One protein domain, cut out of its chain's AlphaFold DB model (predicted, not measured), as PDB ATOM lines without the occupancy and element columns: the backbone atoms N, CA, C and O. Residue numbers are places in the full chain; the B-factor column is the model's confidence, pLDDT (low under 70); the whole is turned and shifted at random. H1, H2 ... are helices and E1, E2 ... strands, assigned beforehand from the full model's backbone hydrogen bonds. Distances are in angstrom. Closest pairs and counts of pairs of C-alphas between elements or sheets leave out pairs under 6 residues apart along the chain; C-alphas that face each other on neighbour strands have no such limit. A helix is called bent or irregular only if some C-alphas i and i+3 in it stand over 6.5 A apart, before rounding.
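What this domain is: This is residues 10 to 218 of the 220 residues of a protein of Polarella glacialis (UniProt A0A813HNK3). A short run of strands crosses the larger body of the domain: E1 beside E2, then the hairpin of E3 and E4 next to E2, with H2 over one face of E1 and E2 and the end of the long helix H5 over the other. H1 packs on H2, H6 fills the middle between H5 and the hairpin, H7 packs on H5 and H6, and a small head of H3 and H4 at one end of the long axis is reached through long links. The printed part has 209 residues, with eight named helices and four named strands that follow each other along the chain as H1 E1 H2 H3 H4 H5 E2 H6 H7 E3 E4 H8; E1 and E2 make a parallel sheet, E3 and E4 an antiparallel one. Its class is mostly helix. It is compact by its radius of gyration of the C-alphas, 17.9 A, yet elongated in outline, spanning 55 by 35 by 30 A.

How they stand to each other: H1, residues 10 to 23, touches H2, residues 46 to 56, at a steep tilt of 41 degrees, the same way; their closest C-alphas are those of Gly 19 and Ala 55, 3.9 A apart. E1, residues 39 to 42, and E2, residues 143 to 146, are parallel neighbours at 14 degrees, with N 41 and O 144 within hydrogen-bond range at 2.9 A, as are N 146 and O 41. The closest C-alphas of H2 and E2 are those of Ala 48 and Val 146, 6.0 A apart. A short pairing, parallel, joins residues 41 to 42 of E1 with residues 68 to 69. H3, residues 86 to 92, and H4, residues 94 to 102, only just touch, and only at the corner by their link, with 3 pairs of C-alphas within 8 A; the closest are those of Asn 90 and Phe 97, 5.5 A apart. H4 is apart from H5, residues 115 to 136. The closest C-alphas of E1 and H5 are those of Ser 39 and Ala 134, 6.5 A apart. With its residues 119 to 127 alone, H5 touches H6, residues 149 to 159, at a steep tilt of 65 degrees, the same way; the closest C-alphas, of Ala 123 and Leu 155, are 5.0 A apart. H7, residues 164 to 168, touches H6, closest at the C-alphas of Gly 157 and Ala 166, 6.8 A. H7 also touches residues 116 to 120 of H5, closest at the C-alphas of Trp 120 and Ala 164, 6.3 A. E3, residues 177 to 181, is near E2 and forms an antiparallel hairpin with E4, residues 192 to 197, at 155 degrees; N 179 and O 194 are 2.8 A apart, within hydrogen-bond range. H8, residues 206 to 216, touches no helix; its closest C-alpha to E4 is that of Leu 206, 7.4 A from that of Leu 192. Every O i to N i+4 pair is within hydrogen-bond range in H1, H2, H3, H4, H6 and H8; in H5 17 of 18 are, and in H7 0 of 1, with 1 of 2 O i to N i+3 pairs.

Where its parts are: H1 begins at C-alpha 10, (245.564, 199.233, 223.344), and is 20.1 A long; E1 is 10.3 A and H2 15.1 A. H3 is 10.0 A and H4 12.1 A. H5, the longest helix, begins at C-alpha 115, (260.261, 212.629, 202.780), and is 32.3 A long. E2 is 10.0 A, H6 15.5 A and H7 9.0 A; H7 is irregular, its C-alphas 165 and 168 lying 7.6 A apart. E3 is 13.3 A, E4 16.3 A, and H8, 15.3 A, ends at C-alpha 216, (268.093, 222.458, 223.375).

The domain as a whole: The two C-alphas farthest apart, those of Thr 31 and Asp 92, are 56.6 A apart. The printed part has no cut. The links H1 to E1, H2 to H3 and H4 to H5 are long, with 15, 29 and 12 residues. The mean pLDDT of the printed part is 92.5; residues 28 to 34, 137 to 139, 186 and 216 to 218 are under 70.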
ATOM      1  N   LYS A  10     245.134 198.001 222.672       97.44
ATOM      2  CA  LYS A  10     245.564 199.233 223.344       97.44
ATOM      3  C   LYS A  10     245.125 200.479 222.571       97.44
ATOM      4  O   LYS A  10     244.620 201.416 223.177       97.44
ATOM      5  N   GLY A  11     245.282 200.488 221.246       97.38
ATOM      6  CA  GLY A  11     244.835 201.603 220.405       97.38
ATOM      7  C   GLY A  11     243.319 201.814 220.455       97.38
ATOM      8  O   GLY A  11     242.859 202.951 220.509       97.38
ATOM      9  N   VAL A  12     242.538 200.731 220.510       98.25
ATOM     10  CA  VAL A  12     241.080 200.802 220.695       98.25
ATOM     11  C   VAL A  12     240.724 201.384 222.063       98.25
ATOM     12  O   VAL A  12     239.828 202.221 222.137       98.25
ATOM     13  N   ALA A  13     241.413 200.985 223.137       98.06
ATOM     14  CA  ALA A  13     241.190 201.550 224.469       98.06
ATOM     15  C   ALA A  13     241.464 203.064 224.497       98.06
ATOM     16  O   ALA A  13     240.601 203.828 224.919       98.06
ATOM     17  N   GLN A  14     242.589 203.505 223.927       98.06
ATOM     18  CA  GLN A  14     242.932 204.930 223.818       98.06
ATOM     19  C   GLN A  14     241.912 205.719 222.978       98.06
ATOM     20  O   GLN A  14     241.570 206.852 223.304       98.06
ATOM     21  N   ALA A  15     241.373 205.123 221.910       98.12
ATOM     22  CA  ALA A  15     240.322 205.755 221.116       98.12
ATOM     23  C   ALA A  15     238.989 205.884 221.883       98.12
ATOM     24  O   ALA A  15     238.243 206.835 221.656       98.12
ATOM     25  N   ARG A  16     238.685 204.960 222.807       98.12
ATOM     26  CA  ARG A  16     237.531 205.093 223.715       98.12
ATOM     27  C   ARG A  16     237.755 206.200 224.739       98.12
ATOM     28  O   ARG A  16     236.866 207.023 224.906       98.12
ATOM     29  N   GLU A  17     238.944 206.266 225.339       97.44
ATOM     30  CA  GLU A  17     239.330 207.339 226.271       97.44
ATOM     31  C   GLU A  17     239.224 208.726 225.620       97.44
ATOM     32  O   GLU A  17     238.731 209.668 226.239       97.44
ATOM     33  N   LEU A  18     239.609 208.840 224.344       96.44
ATOM     34  CA  LEU A  18     239.394 210.048 223.547       96.44
ATOM     35  C   LEU A  18     237.902 210.395 223.428       96.44
ATOM     36  O   LEU A  18     237.525 211.554 223.592       96.44
ATOM     37  N   GLY A  19     237.049 209.406 223.149       96.62
ATOM     38  CA  GLY A  19     235.598 209.593 223.097       96.62
ATOM     39  C   GLY A  19     235.008 210.040 224.440       96.62
ATOM     40  O   GLY A  19     234.212 210.979 224.484       96.62
ATOM     41  N   ASP A  20     235.443 209.434 225.545       95.81
ATOM     42  CA  ASP A  20     235.043 209.848 226.895       95.81
ATOM     43  C   ASP A  20     235.469 211.292 227.181       95.81
ATOM     44  O   ASP A  20     234.696 212.070 227.740       95.81
ATOM     45  N   TRP A  21     236.692 211.663 226.793       94.50
ATOM     46  CA  TRP A  21     237.208 213.019 226.960       94.50
ATOM     47  C   TRP A  21     236.405 214.040 226.143       94.50
ATOM     48  O   TRP A  21     235.960 215.035 226.709       94.50
ATOM     49  N   LEU A  22     236.136 213.763 224.862       93.44
ATOM     50  CA  LEU A  22     235.310 214.622 224.002       93.44
ATOM     51  C   LEU A  22     233.906 214.839 224.588       93.44
ATOM     52  O   LEU A  22     233.393 215.955 224.582       93.44
ATOM     53  N   SER A  23     233.304 213.788 225.146       91.94
ATOM     54  CA  SER A  23     231.945 213.835 225.708       91.94
ATOM     55  C   SER A  23     231.831 214.716 226.958       91.94
ATOM     56  O   SER A  23     230.751 215.218 227.275       91.94
ATOM     57  N   ARG A  24     232.939 214.936 227.678       89.31
ATOM     58  CA  ARG A  24     232.974 215.809 228.865       89.31
ATOM     59  C   ARG A  24     232.979 217.297 228.510       89.31
ATOM     60  O   ARG A  24     232.740 218.113 229.397       89.31
ATOM     61  N   GLY A  25     233.178 217.637 227.238       81.94
ATOM     62  CA  GLY A  25     233.363 219.007 226.775       81.94
ATOM     63  C   GLY A  25     234.833 219.404 226.732       81.94
ATOM     64  O   GLY A  25     235.702 218.761 227.324       81.94
ATOM     65  N   LEU A  26     235.117 220.468 225.991       79.62
ATOM     66  CA  LEU A  26     236.466 220.971 225.817       79.62
ATOM     67  C   LEU A  26     236.805 221.892 226.995       79.62
ATOM     68  O   LEU A  26     237.836 221.697 227.642       79.62
ATOM     69  N   ARG A  27     235.973 222.883 227.316       73.38
ATOM     70  CA  ARG A  27     236.252 223.840 228.400       73.38
ATOM     71  C   ARG A  27     235.451 223.503 229.667       73.38
ATOM     72  O   ARG A  27     234.335 222.999 229.567       73.38
ATOM     73  N   PRO A  28     235.995 223.794 230.865       65.62
ATOM     74  CA  PRO A  28     235.320 223.500 232.134       65.62
ATOM     75  C   PRO A  28     233.966 224.207 232.309       65.62
ATOM     76  O   PRO A  28     233.126 223.740 233.072       65.62
ATOM     77  N   ASP A  29     233.778 225.336 231.630       66.75
ATOM     78  CA  ASP A  29     232.634 226.243 231.718       66.75
ATOM     79  C   ASP A  29     231.654 226.131 230.534       66.75
ATOM     80  O   ASP A  29     230.676 226.874 230.477       66.75
ATOM     81  N   GLU A  30     231.866 225.188 229.607       68.75
ATOM     82  CA  GLU A  30     231.007 225.010 228.427       68.75
ATOM     83  C   GLU A  30     229.615 224.463 228.776       68.75
ATOM     84  O   GLU A  30     229.457 223.403 229.412       68.75
ATOM     85  N   THR A  31     228.584 225.139 228.258       62.44
ATOM     86  CA  THR A  31     227.225 224.591 228.199       62.44
ATOM     87  C   THR A  31     227.161 223.445 227.184       62.44
ATOM     88  O   THR A  31     228.058 223.268 226.365       62.44
ATOM     89  N   SER A  32     226.097 222.638 227.196       61.53
ATOM     90  CA  SER A  32     225.945 221.524 226.243       61.53
ATOM     91  C   SER A  32     225.946 221.966 224.771       61.53
ATOM     92  O   SER A  32     226.375 221.196 223.913       61.53
ATOM     93  N   ALA A  33     225.515 223.197 224.478       61.38
ATOM     94  CA  ALA A  33     225.562 223.775 223.136       61.38
ATOM     95  C   ALA A  33     226.995 224.135 222.702       61.38
ATOM     96  O   ALA A  33     227.334 223.969 221.532       61.38
ATOM     97  N   ASP A  34     227.849 224.540 223.646       66.19
ATOM     98  CA  ASP A  34     229.231 224.962 223.376       66.19
ATOM     99  C   ASP A  34     230.193 223.779 223.174       66.19
ATOM    100  O   ASP A  34     231.300 223.944 222.667       66.19
ATOM    101  N   ARG A  35     229.770 222.562 223.540       78.06
ATOM    102  CA  ARG A  35     230.586 221.334 223.439       78.06
ATOM    103  C   ARG A  35     230.659 220.751 222.030       78.06
ATOM    104  O   ARG A  35     231.351 219.759 221.815       78.06
ATOM    105  N   GLN A  36     229.908 221.309 221.084       87.62
ATOM    106  CA  GLN A  36     229.794 220.762 219.739       87.62
ATOM    107  C   GLN A  36     231.085 220.963 218.943       87.62
ATOM    108  O   GLN A  36     231.627 222.064 218.862       87.62
ATOM    109  N   ILE A  37     231.538 219.905 218.275       91.69
ATOM    110  CA  ILE A  37     232.553 220.008 217.231       91.69
ATOM    111  C   ILE A  37     231.875 220.520 215.955       91.69
ATOM    112  O   ILE A  37     230.861 219.991 215.506       91.69
ATOM    113  N   GLY A  38     232.432 221.568 215.352       91.19
ATOM    114  CA  GLY A  38     231.874 222.211 214.163       91.19
ATOM    115  C   GLY A  38     232.136 221.437 212.875       91.19
ATOM    116  O   GLY A  38     231.290 221.404 211.983       91.19
ATOM    117  N   SER A  39     233.308 220.813 212.761       94.06
ATOM    118  CA  SER A  39     233.730 220.054 211.578       94.06
ATOM    119  C   SER A  39     234.686 218.928 211.959       94.06
ATOM    120  O   SER A  39     235.429 219.031 212.936       94.06
ATOM    121  N   LEU A  40     234.665 217.850 211.179       96.38
ATOM    122  CA  LEU A  40     235.515 216.682 211.379       96.38
ATOM    123  C   LEU A  40     236.347 216.404 210.142       96.38
ATOM    124  O   LEU A  40     235.800 216.259 209.050       96.38
ATOM    125  N   PHE A  41     237.651 216.252 210.343       98.38
ATOM    126  CA  PHE A  41     238.593 215.862 209.305       98.38
ATOM    127  C   PHE A  41     239.347 214.613 209.740       98.38
ATOM    128  O   PHE A  41     239.748 214.485 210.898       98.38
ATOM    129  N   VAL A  42     239.546 213.673 208.824       98.69
ATOM    130  CA  VAL A  42     240.223 212.413 209.130       98.69
ATOM    131  C   VAL A  42     241.139 211.989 207.995       98.69
ATOM    132  O   VAL A  42     240.858 212.199 206.816       98.69
ATOM    133  N   SER A  43     242.258 211.373 208.359       98.62
ATOM    134  CA  SER A  43     243.149 210.718 207.407       98.62
ATOM    135  C   SER A  43     242.445 209.586 206.644       98.62
ATOM    136  O   SER A  43     241.639 208.866 207.240       98.62
ATOM    137  N   PRO A  44     242.788 209.327 205.365       97.88
ATOM    138  CA  PRO A  44     242.261 208.170 204.638       97.88
ATOM    139  C   PRO A  44     242.718 206.832 205.232       97.88
ATOM    140  O   PRO A  44     242.081 205.802 204.995       97.88
ATOM    141  N   LEU A  45     243.810 206.827 206.005       97.25
ATOM    142  CA  LEU A  45     244.405 205.593 206.498       97.25
ATOM    143  C   LEU A  45     243.500 204.896 207.522       97.25
ATOM    144  O   LEU A  45     242.938 205.527 208.424       97.25
ATOM    145  N   ARG A  46     243.370 203.570 207.402       96.88
ATOM    146  CA  ARG A  46     242.389 202.759 208.147       96.88
ATOM    147  C   ARG A  46     242.455 202.965 209.659       96.88
ATOM    148  O   ARG A  46     241.417 203.164 210.280       96.88
ATOM    149  N   ARG A  47     243.655 202.976 210.246       97.19
ATOM    150  CA  ARG A  47     243.844 203.178 211.696       97.19
ATOM    151  C   ARG A  47     243.282 204.508 212.216       97.19
ATOM    152  O   ARG A  47     242.733 204.530 213.307       97.19
ATOM    153  N   ALA A  48     243.361 205.592 211.442       98.19
ATOM    154  CA  ALA A  48     242.821 206.894 211.843       98.19
ATOM    155  C   ALA A  48     241.288 206.902 211.783       98.19
ATOM    156  O   ALA A  48     240.633 207.373 212.711       98.19
ATOM    157  N   ARG A  49     240.714 206.302 210.732       98.00
ATOM    158  CA  ARG A  49     239.260 206.105 210.617       98.00
ATOM    159  C   ARG A  49     238.721 205.236 211.752       98.00
ATOM    160  O   ARG A  49     237.752 205.617 212.390       98.00
ATOM    161  N   GLN A  50     239.415 204.148 212.090       98.12
ATOM    162  CA  GLN A  50     239.065 203.309 213.239       98.12
ATOM    163  C   GLN A  50     239.116 204.074 214.567       98.12
ATOM    164  O   GLN A  50     238.230 203.885 215.398       98.12
ATOM    165  N   THR A  51     240.112 204.944 214.775       98.50
ATOM    166  CA  THR A  51     240.168 205.804 215.969       98.50
ATOM    167  C   THR A  51     238.930 206.692 216.056       98.50
ATOM    168  O   THR A  51     238.283 206.731 217.102       98.50
ATOM    169  N   LEU A  52     238.563 207.355 214.954       98.25
ATOM    170  CA  LEU A  52     237.367 208.192 214.899       98.25
ATOM    171  C   LEU A  52     236.089 207.376 215.142       98.25
ATOM    172  O   LEU A  52     235.256 207.789 215.942       98.25
ATOM    173  N   ASP A  53     235.945 206.213 214.507       98.12
ATOM    174  CA  ASP A  53     234.769 205.349 214.658       98.12
ATOM    175  C   ASP A  53     234.583 204.881 216.103       98.12
ATOM    176  O   ASP A  53     233.462 204.827 216.610       98.12
ATOM    177  N   VAL A  54     235.677 204.529 216.785       98.38
ATOM    178  CA  VAL A  54     235.635 204.114 218.190       98.38
ATOM    179  C   VAL A  54     235.282 205.292 219.097       98.38
ATOM    180  O   VAL A  54     234.381 205.144 219.922       98.38
ATOM    181  N   ALA A  55     235.923 206.452 218.924       97.81
ATOM    182  CA  ALA A  55     235.624 207.649 219.713       97.81
ATOM    183  C   ALA A  55     234.169 208.112 219.516       97.81
ATOM    184  O   ALA A  55     233.477 208.445 220.476       97.81
ATOM    185  N   ARG A  56     233.667 208.050 218.278       97.19
ATOM    186  CA  ARG A  56     232.299 208.428 217.896       97.19
ATOM    187  C   ARG A  56     231.222 207.578 218.557       97.19
ATOM    188  O   ARG A  56     230.149 208.099 218.828       97.19
ATOM    189  N   LYS A  57     231.489 206.302 218.856       97.38
ATOM    190  CA  LYS A  57     230.536 205.451 219.599       97.38
ATOM    191  C   LYS A  57     230.260 205.960 221.013       97.38
ATOM    192  O   LYS A  57     229.235 205.605 221.580       97.38
ATOM    193  N   VAL A  58     231.183 206.740 221.567       96.69
ATOM    194  CA  VAL A  58     231.078 207.322 222.907       96.69
ATOM    195  C   VAL A  58     230.623 208.781 222.821       96.69
ATOM    196  O   VAL A  58     229.729 209.188 223.549       96.69
ATOM    197  N   ALA A  59     231.182 209.545 221.878       94.94
ATOM    198  CA  ALA A  59     230.995 210.990 221.745       94.94
ATOM    199  C   ALA A  59     229.996 211.405 220.647       94.94
ATOM    200  O   ALA A  59     230.122 212.486 220.070       94.94
ATOM    201  N   SER A  60     229.017 210.562 220.303       93.31
ATOM    202  CA  SER A  60     228.116 210.815 219.163       93.31
ATOM    203  C   SER A  60     227.281 212.088 219.297       93.31
ATOM    204  O   SER A  60     226.875 212.649 218.287       93.31
ATOM    205  N   GLU A  61     227.018 212.543 220.523       91.44
ATOM    206  CA  GLU A  61     226.214 213.744 220.781       91.44
ATOM    207  C   GLU A  61     226.962 215.053 220.501       91.44
ATOM    208  O   GLU A  61     226.320 216.081 220.301       91.44
ATOM    209  N   VAL A  62     228.301 215.030 220.487       92.25
ATOM    210  CA  VAL A  62     229.150 216.223 220.293       92.25
ATOM    211  C   VAL A  62     229.888 216.227 218.955       92.25
ATOM    212  O   VAL A  62     230.479 217.235 218.572       92.25
ATOM    213  N   LEU A  63     229.885 215.099 218.241       93.75
ATOM    214  CA  LEU A  63     230.580 214.933 216.970       93.75
ATOM    215  C   LEU A  63     229.614 215.046 215.777       93.75
ATOM    216  O   LEU A  63     228.601 214.346 215.747       93.75
ATOM    217  N   PRO A  64     229.950 215.833 214.733       92.19
ATOM    218  CA  PRO A  64     229.211 215.848 213.473       92.19
ATOM    219  C   PRO A  64     229.042 214.451 212.886       92.19
ATOM    220  O   PRO A  64     229.977 213.653 212.916       92.19
ATOM    221  N   ALA A  65     227.882 214.156 212.297       91.81
ATOM    222  CA  ALA A  65     227.605 212.858 211.673       91.81
ATOM    223  C   ALA A  65     228.638 212.494 210.591       91.81
ATOM    224  O   ALA A  65     229.162 211.383 210.584       91.81
ATOM    225  N   GLU A  66     229.000 213.464 209.754       93.81
ATOM    226  CA  GLU A  66     229.949 213.285 208.658       93.81
ATOM    227  C   GLU A  66     231.361 213.733 209.046       93.81
ATOM    228  O   GLU A  66     231.548 214.666 209.830       93.81
ATOM    229  N   ALA A  67     232.363 213.074 208.464       96.50
ATOM    230  CA  ALA A  67     233.759 213.481 208.542       96.50
ATOM    231  C   ALA A  67     234.349 213.580 207.134       96.50
ATOM    232  O   ALA A  67     234.238 212.649 206.336       96.50
ATOM    233  N   ALA A  68     235.008 214.696 206.838       97.50
ATOM    234  CA  ALA A  68     235.720 214.882 205.586       97.50
ATOM    235  C   ALA A  68     237.034 214.093 205.612       97.50
ATOM    236  O   ALA A  68     237.881 214.274 206.492       97.50
ATOM    237  N   VAL A  69     237.217 213.209 204.632       98.44
ATOM    238  CA  VAL A  69     238.473 212.474 204.456       98.44
ATOM    239  C   VAL A  69     239.428 213.331 203.634       98.44
ATOM    240  O   VAL A  69     239.134 213.627 202.479       98.44
ATOM    241  N   LEU A  70     240.571 213.707 204.211       98.50
ATOM    242  CA  LEU A  70     241.573 214.541 203.540       98.50
ATOM    243  C   LEU A  70     242.839 213.724 203.240       98.50
ATOM    244  O   LEU A  70     243.517 213.303 204.185       98.50
ATOM    245  N   PRO A  71     243.192 213.479 201.963       98.25
ATOM    246  CA  PRO A  71     244.414 212.760 201.587       98.25
ATOM    247  C   PRO A  71     245.698 213.368 202.158       98.25
ATOM    248  O   PRO A  71     246.629 212.639 202.500       98.25
ATOM    249  N   GLU A  72     245.730 214.688 202.325       98.50
ATOM    250  CA  GLU A  72     246.823 215.452 202.926       98.50
ATOM    251  C   GLU A  72     247.110 214.982 204.355       98.50
ATOM    252  O   GLU A  72     248.259 215.017 204.800       98.50
ATOM    253  N   LEU A  73     246.084 214.455 205.040       98.69
ATOM    254  CA  LEU A  73     246.179 213.958 206.403       98.69
ATOM    255  C   LEU A  73     246.771 212.538 206.520       98.69
ATOM    256  O   LEU A  73     246.720 211.923 207.589       98.69
ATOM    257  N   ARG A  74     247.315 211.950 205.450       97.88
ATOM    258  CA  ARG A  74     248.037 210.665 205.529       97.88
ATOM    259  C   ARG A  74     249.345 210.785 206.321       97.88
ATOM    260  O   ARG A  74     249.933 211.861 206.421       97.88
ATOM    261  N   GLU A  75     249.801 209.676 206.893       97.38
ATOM    262  CA  GLU A  75     251.082 209.655 207.612       97.38
ATOM    263  C   GLU A  75     252.267 209.878 206.654       97.38
ATOM    264  O   GLU A  75     252.103 209.906 205.433       97.38
ATOM    265  N   ILE A  76     253.454 210.104 207.210       96.75
ATOM    266  CA  ILE A  76     254.707 210.123 206.452       96.75
ATOM    267  C   ILE A  76     254.898 208.816 205.659       96.75
ATOM    268  O   ILE A  76     254.728 207.732 206.218       96.75
ATOM    269  N   ASP A  77     255.277 208.925 204.384       94.44
ATOM    270  CA  ASP A  77     255.671 207.763 203.579       94.44
ATOM    271  C   ASP A  77     257.167 207.528 203.747       94.44
ATOM    272  O   ASP A  77     257.979 208.437 203.544       94.44
ATOM    273  N   LEU A  78     257.535 206.294 204.083       95.94
ATOM    274  CA  LEU A  78     258.938 205.896 204.211       95.94
ATOM    275  C   LEU A  78     259.380 204.952 203.083       95.94
ATOM    276  O   LEU A  78     260.530 204.524 203.065       95.94
ATOM    277  N   TYR A  79     258.502 204.681 202.110       95.12
ATOM    278  CA  TYR A  79     258.807 203.953 200.875       95.12
ATOM    279  C   TYR A  79     259.528 202.617 201.136       95.12
ATOM    280  O   TYR A  79     259.004 201.760 201.841       95.12
ATOM    281  N   GLU A  80     260.735 202.424 200.597       95.44
ATOM    282  CA  GLU A  80     261.551 201.221 200.776       95.44
ATOM    283  C   GLU A  80     261.929 200.921 202.239       95.44
ATOM    284  O   GLU A  80     262.448 199.842 202.523       95.44
ATOM    285  N   TRP A  81     261.695 201.850 203.172       96.25
ATOM    286  CA  TRP A  81     261.905 201.634 204.606       96.25
ATOM    287  C   TRP A  81     260.662 201.118 205.338       96.25
ATOM    288  O   TRP A  81     260.760 200.729 206.503       96.25
ATOM    289  N   GLU A  82     259.492 201.100 204.703       93.69
ATOM    290  CA  GLU A  82     258.269 200.623 205.348       93.69
ATOM    291  C   GLU A  82     258.353 199.135 205.699       93.69
ATOM    292  O   GLU A  82     258.818 198.304 204.923       93.69
ATOM    293  N   GLY A  83     257.910 198.797 206.913       92.19
ATOM    294  CA  GLY A  83     257.977 197.431 207.437       92.19
ATOM    295  C   GLY A  83     259.375 196.974 207.867       92.19
ATOM    296  O   GLY A  83     259.504 195.855 208.356       92.19
ATOM    297  N   ARG A  84     260.401 197.823 207.737       95.19
ATOM    298  CA  ARG A  84     261.777 197.514 208.139       95.19
ATOM    299  C   ARG A  84     262.096 198.060 209.524       95.19
ATOM    300  O   ARG A  84     261.611 199.111 209.946       95.19
ATOM    301  N   THR A  85     262.967 197.362 210.233       96.56
ATOM    302  CA  THR A  85     263.544 197.841 211.488       96.56
ATOM    303  C   THR A  85     264.599 198.916 211.226       96.56
ATOM    304  O   THR A  85     265.241 198.957 210.175       96.56
ATOM    305  N   GLN A  86     264.851 199.772 212.221       96.00
ATOM    306  CA  GLN A  86     265.937 200.759 212.133       96.00
ATOM    307  C   GLN A  86     267.310 200.098 211.927       96.00
ATOM    308  O   GLN A  86     268.161 200.681 211.264       96.00
ATOM    309  N   ALA A  87     267.525 198.894 212.473       97.31
ATOM    310  CA  ALA A  87     268.773 198.151 212.302       97.31
ATOM    311  C   ALA A  87     268.968 197.703 210.847       97.31
ATOM    312  O   ALA A  87     270.044 197.908 210.293       97.31
ATOM    313  N   GLU A  88     267.921 197.165 210.215       97.75
ATOM    314  CA  GLU A  88     267.952 196.784 208.798       97.75
ATOM    315  C   GLU A  88     268.155 198.000 207.896       97.75
ATOM    316  O   GLU A  88     268.977 197.954 206.988       97.75
ATOM    317  N   VAL A  89     267.448 199.104 208.156       97.38
ATOM    318  CA  VAL A  89     267.611 200.350 207.389       97.38
ATOM    319  C   VAL A  89     269.032 200.904 207.520       97.38
ATOM    320  O   VAL A  89     269.631 201.308 206.526       97.38
ATOM    321  N   ASN A  90     269.589 200.916 208.733       97.44
ATOM    322  CA  ASN A  90     270.946 201.398 208.968       97.44
ATOM    323  C   ASN A  90     272.005 200.500 208.313       97.44
ATOM    324  O   ASN A  90     273.014 201.008 207.836       97.44
ATOM    325  N   ALA A  91     271.782 199.184 208.283       97.88
ATOM    326  CA  ALA A  91     272.680 198.247 207.619       97.88
ATOM    327  C   ALA A  91     272.686 198.437 206.092       97.88
ATOM    328  O   ALA A  91     273.758 198.465 205.491       97.88
ATOM    329  N   ASP A  92     271.516 198.624 205.474       97.12
ATOM    330  CA  ASP A  92     271.397 198.801 204.021       97.12
ATOM    331  C   ASP A  92     271.802 200.196 203.536       97.12
ATOM    332  O   ASP A  92     272.269 200.360 202.411       97.12
ATOM    333  N   SER A  93     271.526 201.237 204.320       95.56
ATOM    334  CA  SER A  93     271.660 202.629 203.879       95.56
ATOM    335  C   SER A  93     272.114 203.542 205.025       95.56
ATOM    336  O   SER A  93     271.369 204.440 205.432       95.56
ATOM    337  N   PRO A  94     273.343 203.362 205.547       97.19
ATOM    338  CA  PRO A  94     273.827 204.077 206.730       97.19
ATOM    339  C   PRO A  94     273.878 205.598 206.538       97.19
ATOM    340  O   PRO A  94     273.586 206.353 207.464       97.19
ATOM    341  N   GLU A  95     274.197 206.080 205.333       97.56
ATOM    342  CA  GLU A  95     274.233 207.519 205.042       97.56
ATOM    343  C   GLU A  95     272.838 208.154 205.067       97.56
ATOM    344  O   GLU A  95     272.644 209.201 205.689       97.56
ATOM    345  N   LEU A  96     271.850 207.499 204.450       97.50
ATOM    346  CA  LEU A  96     270.457 207.950 204.480       97.50
ATOM    347  C   LEU A  96     269.879 207.840 205.893       97.50
ATOM    348  O   LEU A  96     269.168 208.738 206.339       97.50
ATOM    349  N   PHE A  97     270.224 206.785 206.637       97.75
ATOM    350  CA  PHE A  97     269.846 206.665 208.041       97.75
ATOM    351  C   PHE A  97     270.455 207.792 208.886       97.75
ATOM    352  O   PHE A  97     269.759 208.386 209.709       97.75
ATOM    353  N   ARG A  98     271.715 208.174 208.644       97.44
ATOM    354  CA  ARG A  98     272.329 209.344 209.290       97.44
ATOM    355  C   ARG A  98     271.552 210.622 208.970       97.44
ATOM    356  O   ARG A  98     271.206 211.340 209.906       97.44
ATOM    357  N   LEU A  99     271.204 210.867 207.701       96.88
ATOM    358  CA  LEU A  99     270.353 212.002 207.315       96.88
ATOM    359  C   LEU A  99     269.008 211.967 208.036       96.88
ATOM    360  O   LEU A  99     268.609 212.969 208.616       96.88
ATOM    361  N   TRP A 100     268.344 210.811 208.101       97.06
ATOM    362  CA  TRP A 100     267.113 210.672 208.873       97.06
ATOM    363  C   TRP A 100     267.303 211.131 210.317       97.06
ATOM    364  O   TRP A 100     266.463 211.857 210.843       97.06
ATOM    365  N   LYS A 101     268.405 210.758 210.976       95.69
ATOM    366  CA  LYS A 101     268.665 211.129 212.374       95.69
ATOM    367  C   LYS A 101     269.007 212.611 212.545       95.69
ATOM    368  O   LYS A 101     268.461 213.210 213.470       95.69
ATOM    369  N   THR A 102     269.839 213.193 211.683       95.12
ATOM    370  CA  THR A 102     270.434 214.526 211.906       95.12
ATOM    371  C   THR A 102     269.843 215.647 211.053       95.12
ATOM    372  O   THR A 102     269.822 216.788 211.493       95.12
ATOM    373  N   ALA A 103     269.375 215.337 209.844       96.44
ATOM    374  CA  ALA A 103     268.915 216.296 208.841       96.44
ATOM    375  C   ALA A 103     267.718 215.736 208.053       96.44
ATOM    376  O   ALA A 103     267.740 215.627 206.829       96.44
ATOM    377  N   ALA A 104     266.661 215.329 208.764       96.88
ATOM    378  CA  ALA A 104     265.538 214.597 208.169       96.88
ATOM    379  C   ALA A 104     264.837 215.366 207.028       96.88
ATOM    380  O   ALA A 104     264.268 214.743 206.134       96.88
ATOM    381  N   TRP A 105     264.913 216.703 207.030       96.81
ATOM    382  CA  TRP A 105     264.405 217.574 205.961       96.81
ATOM    383  C   TRP A 105     265.126 217.390 204.617       96.81
ATOM    384  O   TRP A 105     264.570 217.743 203.582       96.81
ATOM    385  N   GLU A 106     266.327 216.811 204.609       97.75
ATOM    386  CA  GLU A 106     267.098 216.508 203.393       97.75
ATOM    387  C   GLU A 106     266.863 215.081 202.892       97.75
ATOM    388  O   GLU A 106     267.271 214.743 201.779       97.75
ATOM    389  N   LEU A 107     266.209 214.230 203.695       98.00
ATOM    390  CA  LEU A 107     266.014 212.826 203.362       98.00
ATOM    391  C   LEU A 107     265.150 212.682 202.106       98.00
ATOM    392  O   LEU A 107     264.022 213.185 202.030       98.00
ATOM    393  N   ARG A 108     265.675 211.914 201.150       98.06
ATOM    394  CA  ARG A 108     264.988 211.516 199.927       98.06
ATOM    395  C   ARG A 108     264.947 209.996 199.818       98.06
ATOM    396  O   ARG A 108     265.985 209.359 199.958       98.06
ATOM    397  N   LEU A 109     263.765 209.452 199.549       97.31
ATOM    398  CA  LEU A 109     263.488 208.016 199.384       97.31
ATOM    399  C   LEU A 109     262.558 207.800 198.178       97.31
ATOM    400  O   LEU A 109     262.158 208.764 197.521       97.31
ATOM    401  N   GLY A 110     262.231 206.555 197.830       94.81
ATOM    402  CA  GLY A 110     261.229 206.254 196.804       94.81
ATOM    403  C   GLY A 110     261.589 206.793 195.417       94.81
ATOM    404  O   GLY A 110     260.736 207.345 194.725       94.81
ATOM    405  N   GLY A 111     262.858 206.697 195.018       94.62
ATOM    406  CA  GLY A 111     263.337 207.269 193.753       94.62
ATOM    407  C   GLY A 111     263.614 208.776 193.817       94.62
ATOM    408  O   GLY A 111     263.445 209.475 192.823       94.62
ATOM    409  N   GLY A 112     264.033 209.285 194.981       96.25
ATOM    410  CA  GLY A 112     264.495 210.669 195.148       96.25
ATOM    411  C   GLY A 112     263.432 211.663 195.627       96.25
ATOM    412  O   GLY A 112     263.680 212.872 195.617       96.25
ATOM    413  N   ARG A 113     262.263 211.186 196.067       97.00
ATOM    414  CA  ARG A 113     261.180 212.018 196.602       97.00
ATOM    415  C   ARG A 113     261.521 212.523 198.006       97.00
ATOM    416  O   ARG A 113     261.998 211.733 198.822       97.00
ATOM    417  N   PRO A 114     261.306 213.815 198.307       97.50
ATOM    418  CA  PRO A 114     261.596 214.354 199.627       97.50
ATOM    419  C   PRO A 114     260.597 213.813 200.652       97.50
ATOM    420  O   PRO A 114     259.393 213.843 200.424       97.50
ATOM    421  N   VAL A 115     261.093 213.321 201.784       97.69
ATOM    422  CA  VAL A 115     260.261 212.629 202.780       97.69
ATOM    423  C   VAL A 115     259.604 213.621 203.744       97.69
ATOM    424  O   VAL A 115     258.385 213.665 203.878       97.69
ATOM    425  N   VAL A 116     260.405 214.462 204.405       98.06
ATOM    426  CA  VAL A 116     259.897 215.421 205.403       98.06
ATOM    427  C   VAL A 116     259.362 216.706 204.760       98.06
ATOM    428  O   VAL A 116     258.437 217.303 205.304       98.06
ATOM    429  N   LEU A 117     259.883 217.126 203.601       98.06
ATOM    430  CA  LEU A 117     259.333 218.299 202.904       98.06
ATOM    431  C   LEU A 117     257.935 218.016 202.339       98.06
ATOM    432  O   LEU A 117     257.061 218.851 202.531       98.06
ATOM    433  N   ASP A 118     257.687 216.824 201.769       97.88
ATOM    434  CA  ASP A 118     256.332 216.391 201.362       97.88
ATOM    435  C   ASP A 118     255.353 216.466 202.540       97.88
ATOM    436  O   ASP A 118     254.241 216.975 202.417       97.88
ATOM    437  N   LEU A 119     255.787 216.012 203.718       97.25
ATOM    438  CA  LEU A 119     254.985 216.083 204.932       97.25
ATOM    439  C   LEU A 119     254.632 217.533 205.318       97.25
ATOM    440  O   LEU A 119     253.492 217.800 205.696       97.25
ATOM    441  N   TRP A 120     255.592 218.461 205.226       98.31
ATOM    442  CA  TRP A 120     255.375 219.885 205.516       98.31
ATOM    443  C   TRP A 120     254.439 220.544 204.496       98.31
ATOM    444  O   TRP A 120     253.527 221.271 204.883       98.31
ATOM    445  N   GLU A 121     254.624 220.256 203.208       98.25
ATOM    446  CA  GLU A 121     253.772 220.762 202.127       98.25
ATOM    447  C   GLU A 121     252.324 220.281 202.289       98.25
ATOM    448  O   GLU A 121     251.387 221.083 202.226       98.25
ATOM    449  N   ARG A 122     252.127 218.992 202.596       98.31
ATOM    450  CA  ARG A 122     250.795 218.439 202.871       98.31
ATOM    451  C   ARG A 122     250.156 219.039 204.113       98.31
ATOM    452  O   ARG A 122     248.967 219.330 204.082       98.31
ATOM    453  N   ALA A 123     250.913 219.257 205.186       98.44
ATOM    454  CA  ALA A 123     250.382 219.900 206.386       98.44
ATOM    455  C   ALA A 123     249.904 221.338 206.106       98.44
ATOM    456  O   ALA A 123     248.808 221.710 206.527       98.44
ATOM    457  N   ALA A 124     250.670 222.119 205.336       97.81
ATOM    458  CA  ALA A 124     250.263 223.462 204.920       97.81
ATOM    459  C   ALA A 124     249.006 223.436 204.029       97.81
ATOM    460  O   ALA A 124     248.069 224.206 204.252       97.81
ATOM    461  N   SER A 125     248.950 222.511 203.065       98.31
ATOM    462  CA  SER A 125     247.768 222.305 202.219       98.31
ATOM    463  C   SER A 125     246.532 221.912 203.041       98.31
ATOM    464  O   SER A 125     245.463 222.506 202.871       98.31
ATOM    465  N   ALA A 126     246.688 220.992 204.000       98.38
ATOM    466  CA  ALA A 126     245.619 220.567 204.898       98.38
ATOM    467  C   ALA A 126     245.051 221.743 205.702       98.38
ATOM    468  O   ALA A 126     243.833 221.861 205.816       98.38
ATOM    469  N   TRP A 127     245.896 222.638 206.230       97.31
ATOM    470  CA  TRP A 127     245.414 223.834 206.929       97.31
ATOM    471  C   TRP A 127     244.536 224.714 206.045       97.31
ATOM    472  O   TRP A 127     243.468 225.128 206.493       97.31
ATOM    473  N   GLY A 128     244.940 224.955 204.795       95.25
ATOM    474  CA  GLY A 128     244.138 225.719 203.838       95.25
ATOM    475  C   GLY A 128     242.750 225.107 203.631       95.25
ATOM    476  O   GLY A 128     241.742 225.796 203.782       95.25
ATOM    477  N   LEU A 129     242.694 223.795 203.379       96.44
ATOM    478  CA  LEU A 129     241.440 223.059 203.180       96.44
ATOM    479  C   LEU A 129     240.547 223.075 204.429       96.44
ATOM    480  O   LEU A 129     239.360 223.393 204.347       96.44
ATOM    481  N   MET A 130     241.118 222.762 205.596       95.50
ATOM    482  CA  MET A 130     240.373 222.693 206.857       95.50
ATOM    483  C   MET A 130     239.812 224.059 207.252       95.50
ATOM    484  O   MET A 130     238.660 224.151 207.672       95.50
ATOM    485  N   ARG A 131     240.592 225.133 207.085       91.50
ATOM    486  CA  ARG A 131     240.155 226.493 207.426       91.50
ATOM    487  C   ARG A 131     239.106 227.017 206.463       91.50
ATOM    488  O   ARG A 131     238.117 227.580 206.917       91.50
ATOM    489  N   GLN A 132     239.270 226.769 205.164       91.31
ATOM    490  CA  GLN A 132     238.254 227.112 204.170       91.31
ATOM    491  C   GLN A 132     236.914 226.432 204.489       91.31
ATOM    492  O   GLN A 132     235.871 227.088 204.492       91.31
ATOM    493  N   ALA A 133     236.943 225.135 204.804       90.50
ATOM    494  CA  ALA A 133     235.752 224.381 205.181       90.50
ATOM    495  C   ALA A 133     235.138 224.878 206.504       90.50
ATOM    496  O   ALA A 133     233.922 225.060 206.582       90.50
ATOM    497  N   ALA A 134     235.962 225.159 207.518       85.44
ATOM    498  CA  ALA A 134     235.495 225.676 208.804       85.44
ATOM    499  C   ALA A 134     234.820 227.051 208.657       85.44
ATOM    500  O   ALA A 134     233.716 227.244 209.166       85.44
ATOM    501  N   SER A 135     235.418 227.979 207.901       83.38
ATOM    502  CA  SER A 135     234.843 229.308 207.649       83.38
ATOM    503  C   SER A 135     233.513 229.252 206.893       83.38
ATOM    504  O   SER A 135     232.614 230.034 207.193       83.38
ATOM    505  N   ALA A 136     233.341 228.306 205.965       79.00
ATOM    506  CA  ALA A 136     232.082 228.135 205.237       79.00
ATOM    507  C   ALA A 136     230.916 227.684 206.137       79.00
ATOM    508  O   ALA A 136     229.755 227.911 205.802       79.00
ATOM    509  N   SER A 137     231.207 227.059 207.282       69.75
ATOM    510  CA  SER A 137     230.175 226.565 208.200       69.75
ATOM    511  C   SER A 137     229.515 227.666 209.045       69.75
ATOM    512  O   SER A 137     228.443 227.427 209.598       69.75
ATOM    513  N   ASN A 138     230.128 228.859 209.136       60.75
ATOM    514  CA  ASN A 138     229.706 229.995 209.971       60.75
ATOM    515  C   ASN A 138     229.396 229.616 211.439       60.75
ATOM    516  O   ASN A 138     228.509 230.192 212.069       60.75
ATOM    517  N   ARG A 139     230.095 228.603 211.971       65.19
ATOM    518  CA  ARG A 139     229.979 228.141 213.359       65.19
ATOM    519  C   ARG A 139     231.196 228.590 214.158       65.19
ATOM    520  O   ARG A 139     232.324 228.314 213.757       65.19
ATOM    521  N   GLU A 140     230.974 229.168 215.333       76.25
ATOM    522  CA  GLU A 140     232.019 229.406 216.344       76.25
ATOM    523  C   GLU A 140     232.358 228.113 217.112       76.25
ATOM    524  O   GLU A 140     232.410 228.082 218.338       76.25
ATOM    525  N   ALA A 141     232.544 227.008 216.388       85.94
ATOM    526  CA  ALA A 141     232.798 225.691 216.959       85.94
ATOM    527  C   ALA A 141     234.141 225.141 216.452       85.94
ATOM    528  O   ALA A 141     234.459 225.288 215.267       85.94
ATOM    529  N   PRO A 142     234.944 224.489 217.310       90.69
ATOM    530  CA  PRO A 142     236.242 223.965 216.909       90.69
ATOM    531  C   PRO A 142     236.096 222.808 215.921       90.69
ATOM    532  O   PRO A 142     235.107 222.075 215.916       90.69
ATOM    533  N   SER A 143     237.120 222.616 215.096       94.12
ATOM    534  CA  SER A 143     237.241 221.427 214.253       94.12
ATOM    535  C   SER A 143     238.060 220.354 214.963       94.12
ATOM    536  O   SER A 143     239.054 220.672 215.616       94.12
ATOM    537  N   LEU A 144     237.686 219.085 214.800       96.69
ATOM    538  CA  LEU A 144     238.493 217.950 215.249       96.69
ATOM    539  C   LEU A 144     239.165 217.284 214.044       96.69
ATOM    540  O   LEU A 144     238.520 216.970 213.043       96.69
ATOM    541  N   VAL A 145     240.471 217.052 214.168       98.38
ATOM    542  CA  VAL A 145     241.314 216.443 213.135       98.38
ATOM    543  C   VAL A 145     241.891 215.138 213.673       98.38
ATOM    544  O   VAL A 145     242.624 215.145 214.661       98.38
ATOM    545  N   VAL A 146     241.584 214.013 213.027       98.44
ATOM    546  CA  VAL A 146     242.096 212.687 213.405       98.44
ATOM    547  C   VAL A 146     243.127 212.225 212.376       98.44
ATOM    548  O   VAL A 146     242.796 211.833 211.255       98.44
ATOM    549  N   ALA A 147     244.401 212.287 212.761       97.75
ATOM    550  CA  ALA A 147     245.536 212.052 211.874       97.75
ATOM    551  C   ALA A 147     246.570 211.104 212.514       97.75
ATOM    552  O   ALA A 147     246.203 210.077 213.083       97.75
ATOM    553  N   HIS A 148     247.861 211.418 212.383       97.75
ATOM    554  CA  HIS A 148     248.969 210.566 212.818       97.75
ATOM    555  C   HIS A 148     250.029 211.371 213.556       97.75
ATOM    556  O   HIS A 148     250.065 212.594 213.452       97.75
ATOM    557  N   GLY A 149     250.911 210.685 214.280       96.94
ATOM    558  CA  GLY A 149     251.911 211.340 215.117       96.94
ATOM    559  C   GLY A 149     252.878 212.208 214.316       96.94
ATOM    560  O   GLY A 149     253.123 213.347 214.702       96.94
ATOM    561  N   THR A 150     253.417 211.713 213.198       97.44
ATOM    562  CA  THR A 150     254.438 212.467 212.449       97.44
ATOM    563  C   THR A 150     253.812 213.628 211.687       97.44
ATOM    564  O   THR A 150     254.291 214.758 211.782       97.44
ATOM    565  N   LEU A 151     252.679 213.389 211.031       98.25
ATOM    566  CA  LEU A 151     251.884 214.455 210.435       98.25
ATOM    567  C   LEU A 151     251.383 215.494 211.454       98.25
ATOM    568  O   LEU A 151     251.406 216.683 211.157       98.25
ATOM    569  N   GLY A 152     250.967 215.093 212.656       98.12
ATOM    570  CA  GLY A 152     250.517 216.021 213.698       98.12
ATOM    571  C   GLY A 152     251.602 217.027 214.089       98.12
ATOM    572  O   GLY A 152     251.319 218.206 214.292       98.12
ATOM    573  N   LYS A 153     252.871 216.598 214.096       97.81
ATOM    574  CA  LYS A 153     254.020 217.495 214.297       97.81
ATOM    575  C   LYS A 153     254.177 218.488 213.151       97.81
ATOM    576  O   LYS A 153     254.475 219.648 213.405       97.81
ATOM    577  N   ALA A 154     253.972 218.046 211.910       98.31
ATOM    578  CA  ALA A 154     254.023 218.924 210.746       98.31
ATOM    579  C   ALA A 154     252.858 219.927 210.737       98.31
ATOM    580  O   ALA A 154     253.074 221.096 210.429       98.31
ATOM    581  N   LEU A 155     251.652 219.519 211.152       98.44
ATOM    582  CA  LEU A 155     250.517 220.428 211.344       98.44
ATOM    583  C   LEU A 155     250.836 221.505 212.389       98.44
ATOM    584  O   LEU A 155     250.647 222.684 212.106       98.44
ATOM    585  N   LEU A 156     251.380 221.135 213.554       97.81
ATOM    586  CA  LEU A 156     251.804 222.118 214.563       97.81
ATOM    587  C   LEU A 156     252.928 223.025 214.052       97.81
ATOM    588  O   LEU A 156     252.856 224.241 214.205       97.81
ATOM    589  N   GLY A 157     253.953 222.444 213.423       97.62
ATOM    590  CA  GLY A 157     255.080 223.192 212.876       97.62
ATOM    591  C   GLY A 157     254.630 224.232 211.854       97.62
ATOM    592  O   GLY A 157     254.945 225.407 212.000       97.62
ATOM    593  N   THR A 158     253.832 223.820 210.871       97.62
ATOM    594  CA  THR A 158     253.317 224.720 209.828       97.62
ATOM    595  C   THR A 158     252.360 225.775 210.375       97.62
ATOM    596  O   THR A 158     252.474 226.927 209.971       97.62
ATOM    597  N   ALA A 159     251.490 225.438 211.337       97.12
ATOM    598  CA  ALA A 159     250.611 226.420 211.978       97.12
ATOM    599  C   ALA A 159     251.398 227.533 212.684       97.12
ATOM    600  O   ALA A 159     251.024 228.700 212.619       97.12
ATOM    601  N   LEU A 160     252.509 227.176 213.333       96.69
ATOM    602  CA  LEU A 160     253.388 228.123 214.020       96.69
ATOM    603  C   LEU A 160     254.355 228.850 213.070       96.69
ATOM    604  O   LEU A 160     255.093 229.718 213.524       96.69
ATOM    605  N   GLY A 161     254.402 228.499 211.782       95.81
ATOM    606  CA  GLY A 161     255.391 229.032 210.838       95.81
ATOM    607  C   GLY A 161     256.809 228.472 211.033       95.81
ATOM    608  O   GLY A 161     257.783 229.071 210.578       95.81
ATOM    609  N   LEU A 162     256.951 227.332 211.714       96.44
ATOM    610  CA  LEU A 162     258.225 226.630 211.859       96.44
ATOM    611  C   LEU A 162     258.579 225.860 210.576       96.44
ATOM    612  O   LEU A 162     257.720 225.193 209.986       96.44
ATOM    613  N   PRO A 163     259.854 225.880 210.160       96.12
ATOM    614  CA  PRO A 163     260.273 225.200 208.947       96.12
ATOM    615  C   PRO A 163     260.507 223.698 209.206       96.12
ATOM    616  O   PRO A 163     260.532 223.245 210.353       96.12
ATOM    617  N   ALA A 164     260.711 222.912 208.146       96.94
ATOM    618  CA  ALA A 164     260.878 221.453 208.215       96.94
ATOM    619  C   ALA A 164     262.049 220.981 209.100       96.94
ATOM    620  O   ALA A 164     262.055 219.849 209.581       96.94
ATOM    621  N   GLN A 165     263.018 221.853 209.382       96.19
ATOM    622  CA  GLN A 165     264.094 221.613 210.345       96.19
ATOM    623  C   GLN A 165     263.560 221.334 211.760       96.19
ATOM    624  O   GLN A 165     264.195 220.619 212.532       96.19
ATOM    625  N   ALA A 166     262.358 221.818 212.088       95.62
ATOM    626  CA  ALA A 166     261.676 221.537 213.345       95.62
ATOM    627  C   ALA A 166     261.027 220.136 213.403       95.62
ATOM    628  O   ALA A 166     260.331 219.831 214.369       95.62
ATOM    629  N   PHE A 167     261.261 219.249 212.424       95.62
ATOM    630  CA  PHE A 167     260.708 217.884 212.362       95.62
ATOM    631  C   PHE A 167     260.775 217.104 213.683       95.62
ATOM    632  O   PHE A 167     259.847 216.373 214.041       95.62
ATOM    633  N   ARG A 168     261.881 217.256 214.420       94.38
ATOM    634  CA  ARG A 168     262.127 216.556 215.689       94.38
ATOM    635  C   ARG A 168     261.739 217.356 216.933       94.38
ATOM    636  O   ARG A 168     261.875 216.826 218.028       94.38
ATOM    637  N   HIS A 169     261.262 218.589 216.773       95.06
ATOM    638  CA  HIS A 169     260.974 219.501 217.882       95.06
ATOM    639  C   HIS A 169     259.789 219.025 218.731       95.06
ATOM    640  O   HIS A 169     259.852 219.000 219.957       95.06
ATOM    641  N   PHE A 170     258.718 218.572 218.078       95.62
ATOM    642  CA  PHE A 170     257.520 218.106 218.767       95.62
ATOM    643  C   PHE A 170     257.522 216.589 218.984       95.62
ATOM    644  O   PHE A 170     257.949 215.795 218.139       95.62
ATOM    645  N   THR A 171     256.949 216.172 220.111       94.00
ATOM    646  CA  THR A 171     256.582 214.780 220.390       94.00
ATOM    647  C   THR A 171     255.103 214.732 220.728       94.00
ATOM    648  O   THR A 171     254.643 215.531 221.543       94.00
ATOM    649  N   LEU A 172     254.399 213.811 220.071       95.00
ATOM    650  CA  LEU A 172     252.982 213.536 220.262       95.00
ATOM    651  C   LEU A 172     252.814 212.048 220.568       95.00
ATOM    652  O   LEU A 172     253.453 211.211 219.920       95.00
ATOM    653  N   GLN A 173     251.991 211.733 221.557       94.81
ATOM    654  CA  GLN A 173     251.674 210.377 221.987       94.81
ATOM    655  C   GLN A 173     250.385 209.868 221.329       94.81
ATOM    656  O   GLN A 173     249.565 210.631 220.818       94.81
ATOM    657  N   ASN A 174     250.182 208.550 221.352       94.81
ATOM    658  CA  ASN A 174     248.939 207.954 220.866       94.81
ATOM    659  C   ASN A 174     247.752 208.429 221.711       94.81
ATOM    660  O   ASN A 174     247.780 208.278 222.930       94.81
ATOM    661  N   GLY A 175     246.713 208.936 221.048       94.19
ATOM    662  CA  GLY A 175     245.512 209.460 221.700       94.19
ATOM    663  C   GLY A 175     245.660 210.883 222.244       94.19
ATOM    664  O   GLY A 175     244.666 211.446 222.683       94.19
ATOM    665  N   GLU A 176     246.853 211.486 222.187       96.50
ATOM    666  CA  GLU A 176     247.065 212.865 222.635       96.50
ATOM    667  C   GLU A 176     246.270 213.850 221.767       96.50
ATOM    668  O   GLU A 176     246.245 213.739 220.539       96.50
ATOM    669  N   VAL A 177     245.653 214.842 222.414       97.19
ATOM    670  CA  VAL A 177     244.972 215.946 221.729       97.19
ATOM    671  C   VAL A 177     245.719 217.234 222.008       97.19
ATOM    672  O   VAL A 177     245.947 217.609 223.162       97.19
ATOM    673  N   VAL A 178     246.044 217.934 220.930       97.25
ATOM    674  CA  VAL A 178     246.556 219.299 220.951       97.25
ATOM    675  C   VAL A 178     245.521 220.230 220.343       97.25
ATOM    676  O   VAL A 178     244.766 219.850 219.452       97.25
ATOM    677  N   GLU A 179     245.487 221.455 220.837       96.31
ATOM    678  CA  GLU A 179     244.659 222.521 220.300       96.31
ATOM    679  C   GLU A 179     245.557 223.565 219.660       96.31
ATOM    680  O   GLU A 179     246.596 223.913 220.224       96.31
ATOM    681  N   VAL A 180     245.125 224.068 218.508       96.12
ATOM    682  CA  VAL A 180     245.727 225.205 217.819       96.12
ATOM    683  C   VAL A 180     244.654 226.271 217.659       96.12
ATOM    684  O   VAL A 180     243.535 225.961 217.250       96.12
ATOM    685  N   ALA A 181     244.991 227.512 217.987       93.19
ATOM    686  CA  ALA A 181     244.093 228.649 217.859       93.19
ATOM    687  C   ALA A 181     244.827 229.853 217.274       93.19
ATOM    688  O   ALA A 181     245.999 230.085 217.568       93.19
ATOM    689  N   TRP A 182     244.105 230.645 216.487       91.25
ATOM    690  CA  TRP A 182     244.560 231.937 215.989       91.25
ATOM    691  C   TRP A 182     243.787 233.024 216.741       91.25
ATOM    692  O   TRP A 182     242.564 233.078 216.608       91.25
ATOM    693  N   PRO A 183     244.459 233.857 217.560       83.50
ATOM    694  CA  PRO A 183     243.788 234.904 218.332       83.50
ATOM    695  C   PRO A 183     243.084 235.941 217.452       83.50
ATOM    696  O   PRO A 183     242.045 236.476 217.829       83.50
ATOM    697  N   GLU A 184     243.649 236.221 216.279       80.12
ATOM    698  CA  GLU A 184     243.079 237.146 215.309       80.12
ATOM    699  C   GLU A 184     242.293 236.375 214.244       80.12
ATOM    700  O   GLU A 184     242.833 235.540 213.513       80.12
ATOM    701  N   THR A 185     240.993 236.662 214.158       72.06
ATOM    702  CA  THR A 185     240.104 235.998 213.200       72.06
ATOM    703  C   THR A 185     240.534 236.331 211.773       72.06
ATOM    704  O   THR A 185     240.654 237.496 211.410       72.06
ATOM    705  N   GLY A 186     240.753 235.301 210.952       68.88
ATOM    706  CA  GLY A 186     241.166 235.459 209.554       68.88
ATOM    707  C   GLY A 186     242.672 235.640 209.335       68.88
ATOM    708  O   GLY A 186     243.094 235.681 208.185       68.88
ATOM    709  N   SER A 187     243.487 235.691 210.396       76.81
ATOM    710  CA  SER A 187     244.948 235.691 210.275       76.81
ATOM    711  C   SER A 187     245.492 234.267 210.162       76.81
ATOM    712  O   SER A 187     245.019 233.355 210.838       76.81
ATOM    713  N   ASP A 188     246.500 234.068 209.313       74.62
ATOM    714  CA  ASP A 188     247.275 232.817 209.234       74.62
ATOM    715  C   ASP A 188     248.499 232.844 210.152       74.62
ATOM    716  O   ASP A 188     249.196 231.845 210.308       74.62
ATOM    717  N   GLN A 189     248.746 233.989 210.785       81.81
ATOM    718  CA  GLN A 189     249.914 234.258 211.605       81.81
ATOM    719  C   GLN A 189     249.554 234.262 213.090       81.81
ATOM    720  O   GLN A 189     248.406 234.473 213.477       81.81
ATOM    721  N   GLY A 190     250.562 234.053 213.937       88.25
ATOM    722  CA  GLY A 190     250.394 234.160 215.388       88.25
ATOM    723  C   GLY A 190     249.593 233.018 216.012       88.25
ATOM    724  O   GLY A 190     248.954 233.226 217.041       88.25
ATOM    725  N   ALA A 191     249.627 231.823 215.412       95.38
ATOM    726  CA  ALA A 191     249.035 230.640 216.020       95.38
ATOM    727  C   ALA A 191     249.599 230.410 217.430       95.38
ATOM    728  O   ALA A 191     250.800 230.549 217.684       95.38
ATOM    729  N   LEU A 192     248.715 230.013 218.336       96.88
ATOM    730  CA  LEU A 192     249.044 229.484 219.649       96.88
ATOM    731  C   LEU A 192     248.665 228.011 219.678       96.88
ATOM    732  O   LEU A 192     247.711 227.595 219.019       96.88
ATOM    733  N   TRP A 193     249.373 227.224 220.479       97.38
ATOM    734  CA  TRP A 193     249.017 225.828 220.694       97.38
ATOM    735  C   TRP A 193     249.106 225.422 222.163       97.38
ATOM    736  O   TRP A 193     249.816 226.047 222.950       97.38
ATOM    737  N   ARG A 194     248.386 224.365 222.541       96.69
ATOM    738  CA  ARG A 194     248.527 223.702 223.847       96.69
ATOM    739  C   ARG A 194     248.139 222.234 223.779       96.69
ATOM    740  O   ARG A 194     247.429 221.807 222.872       96.69
ATOM    741  N   ARG A 195     248.542 221.468 224.791       96.44
ATOM    742  CA  ARG A 195     248.011 220.119 225.042       96.44
ATOM    743  C   ARG A 195     246.656 220.200 225.730       96.44
ATOM    744  O   ARG A 195     246.428 221.118 226.518       96.44
ATOM    745  N   ARG A 196     245.771 219.252 225.433       94.19
ATOM    746  CA  ARG A 196     244.408 219.175 225.981       94.19
ATOM    747  C   ARG A 196     244.085 217.825 226.604       94.19
ATOM    748  O   ARG A 196     243.410 217.790 227.629       94.19
ATOM    749  N   HIS A 197     244.567 216.747 225.998       94.62
ATOM    750  CA  HIS A 197     244.375 215.383 226.473       94.62
ATOM    751  C   HIS A 197     245.701 214.620 226.380       94.62
ATOM    752  O   HIS A 197     246.353 214.735 225.342       94.62
ATOM    753  N   PRO A 198     246.090 213.832 227.399       92.75
ATOM    754  CA  PRO A 198     245.328 213.537 228.622       92.75
ATOM    755  C   PRO A 198     245.332 214.676 229.651       92.75
ATOM    756  O   PRO A 198     244.398 214.789 230.441       92.75
ATOM    757  N   GLU A 199     246.333 215.553 229.602       91.25
ATOM    758  CA  GLU A 199     246.493 216.671 230.532       91.25
ATOM    759  C   GLU A 199     246.533 218.000 229.776       91.25
ATOM    760  O   GLU A 199     247.144 218.119 228.708       91.25
ATOM    761  N   THR A 200     245.867 219.016 230.326       92.38
ATOM    762  CA  THR A 200     245.852 220.349 229.719       92.38
ATOM    763  C   THR A 200     247.128 221.103 230.075       92.38
ATOM    764  O   THR A 200     247.437 221.303 231.247       92.38
ATOM    765  N   GLY A 201     247.852 221.541 229.046       93.75
ATOM    766  CA  GLY A 201     249.057 222.356 229.179       93.75
ATOM    767  C   GLY A 201     248.793 223.855 228.987       93.75
ATOM    768  O   GLY A 201     247.702 224.246 228.552       93.75
ATOM    769  N   PRO A 202     249.794 224.709 229.270       96.00
ATOM    770  CA  PRO A 202     249.711 226.134 228.971       96.00
ATOM    771  C   PRO A 202     249.713 226.382 227.458       96.00
ATOM    772  O   PRO A 202     250.220 225.568 226.681       96.00
ATOM    773  N   TRP A 203     249.177 227.535 227.055       96.06
ATOM    774  CA  TRP A 203     249.352 228.054 225.701       96.06
ATOM    775  C   TRP A 203     250.816 228.385 225.426       96.06
ATOM    776  O   TRP A 203     251.517 228.895 226.299       96.06
ATOM    777  N   ARG A 204     251.254 228.099 224.203       97.38
ATOM    778  CA  ARG A 204     252.603 228.364 223.706       97.38
ATOM    779  C   ARG A 204     252.533 228.995 222.323       97.38
ATOM    780  O   ARG A 204     251.703 228.615 221.496       97.38
ATOM    781  N   SER A 205     253.413 229.953 222.091       96.38
ATOM    782  CA  SER A 205     253.574 230.703 220.848       96.38
ATOM    783  C   SER A 205     254.795 230.229 220.057       96.38
ATOM    784  O   SER A 205     255.628 229.467 220.553       96.38
ATOM    785  N   LEU A 206     254.963 230.752 218.838       95.69
ATOM    786  CA  LEU A 206     256.200 230.584 218.070       95.69
ATOM    787  C   LEU A 206     257.442 231.028 218.867       95.69
ATOM    788  O   LEU A 206     258.469 230.353 218.819       95.69
ATOM    789  N   LEU A 207     257.355 232.134 219.614       95.19
ATOM    790  CA  LEU A 207     258.481 232.655 220.396       95.19
ATOM    791  C   LEU A 207     258.903 231.679 221.500       95.19
ATOM    792  O   LEU A 207     260.100 231.451 221.687       95.19
ATOM    793  N   ASP A 208     257.931 231.059 222.174       95.94
ATOM    794  CA  ASP A 208     258.189 230.058 223.215       95.94
ATOM    795  C   ASP A 208     258.883 228.817 222.642       95.94
ATOM    796  O   ASP A 208     259.771 228.243 223.275       95.94
ATOM    797  N   GLU A 209     258.495 228.392 221.437       95.75
ATOM    798  CA  GLU A 209     259.113 227.239 220.780       95.75
ATOM    799  C   GLU A 209     260.504 227.555 220.231       95.75
ATOM    800  O   GLU A 209     261.429 226.767 220.417       95.75
ATOM    801  N   GLN A 210     260.705 228.733 219.640       93.62
ATOM    802  CA  GLN A 210     262.028 229.174 219.199       93.62
ATOM    803  C   GLN A 210     263.008 229.310 220.371       93.62
ATOM    804  O   GLN A 210     264.187 228.978 220.229       93.62
ATOM    805  N   ALA A 211     262.544 229.782 221.532       92.94
ATOM    806  CA  ALA A 211     263.355 229.818 222.746       92.94
ATOM    807  C   ALA A 211     263.747 228.405 223.207       92.94
ATOM    808  O   ALA A 211     264.922 228.162 223.484       92.94
ATOM    809  N   ALA A 212     262.802 227.460 223.205       90.75
ATOM    810  CA  ALA A 212     263.069 226.065 223.552       90.75
ATOM    811  C   ALA A 212     264.066 225.389 222.590       90.75
ATOM    812  O   ALA A 212     264.965 224.682 223.041       90.75
ATOM    813  N   MET A 213     263.962 225.641 221.280       88.19
ATOM    814  CA  MET A 213     264.892 225.097 220.275       88.19
ATOM    815  C   MET A 213     266.329 225.604 220.466       88.19
ATOM    816  O   MET A 213     267.280 224.835 220.313       88.19
ATOM    817  N   ARG A 214     266.493 226.886 220.821       86.81
ATOM    818  CA  ARG A 214     267.813 227.458 221.135       86.81
ATOM    819  C   ARG A 214     268.407 226.820 222.389       86.81
ATOM    820  O   ARG A 214     269.538 226.357 222.333       86.81
ATOM    821  N   GLY A 215     267.623 226.703 223.464       74.56
ATOM    822  CA  GLY A 215     268.080 226.075 224.709       74.56
ATOM    823  C   GLY A 215     268.440 224.591 224.558       74.56
ATOM    824  O   GLY A 215     269.373 224.119 225.197       74.56
ATOM    825  N   ALA A 216     267.761 223.855 223.673       66.38
ATOM    826  CA  ALA A 216     268.093 222.458 223.375       66.38
ATOM    827  C   ALA A 216     269.391 222.291 222.561       66.38
ATOM    828  O   ALA A 216     269.995 221.224 222.598       66.38
ATOM    829  N   SER A 217     269.822 223.330 221.838       59.56
ATOM    830  CA  SER A 217     271.067 223.325 221.055       59.56
ATOM    831  C   SER A 217     272.310 223.644 221.902       59.56
ATOM    832  O   SER A 217     273.428 223.493 221.418       59.56
ATOM    833  N   GLU A 218     272.123 224.085 223.152       45.75
ATOM    834  CA  GLU A 218     273.192 224.447 224.098       45.75
ATOM    835  C   GLU A 218     273.514 223.337 225.117       45.75
ATOM    836  O   GLU A 218     274.412 223.504 225.944       45.75
TER     837      GLU A 218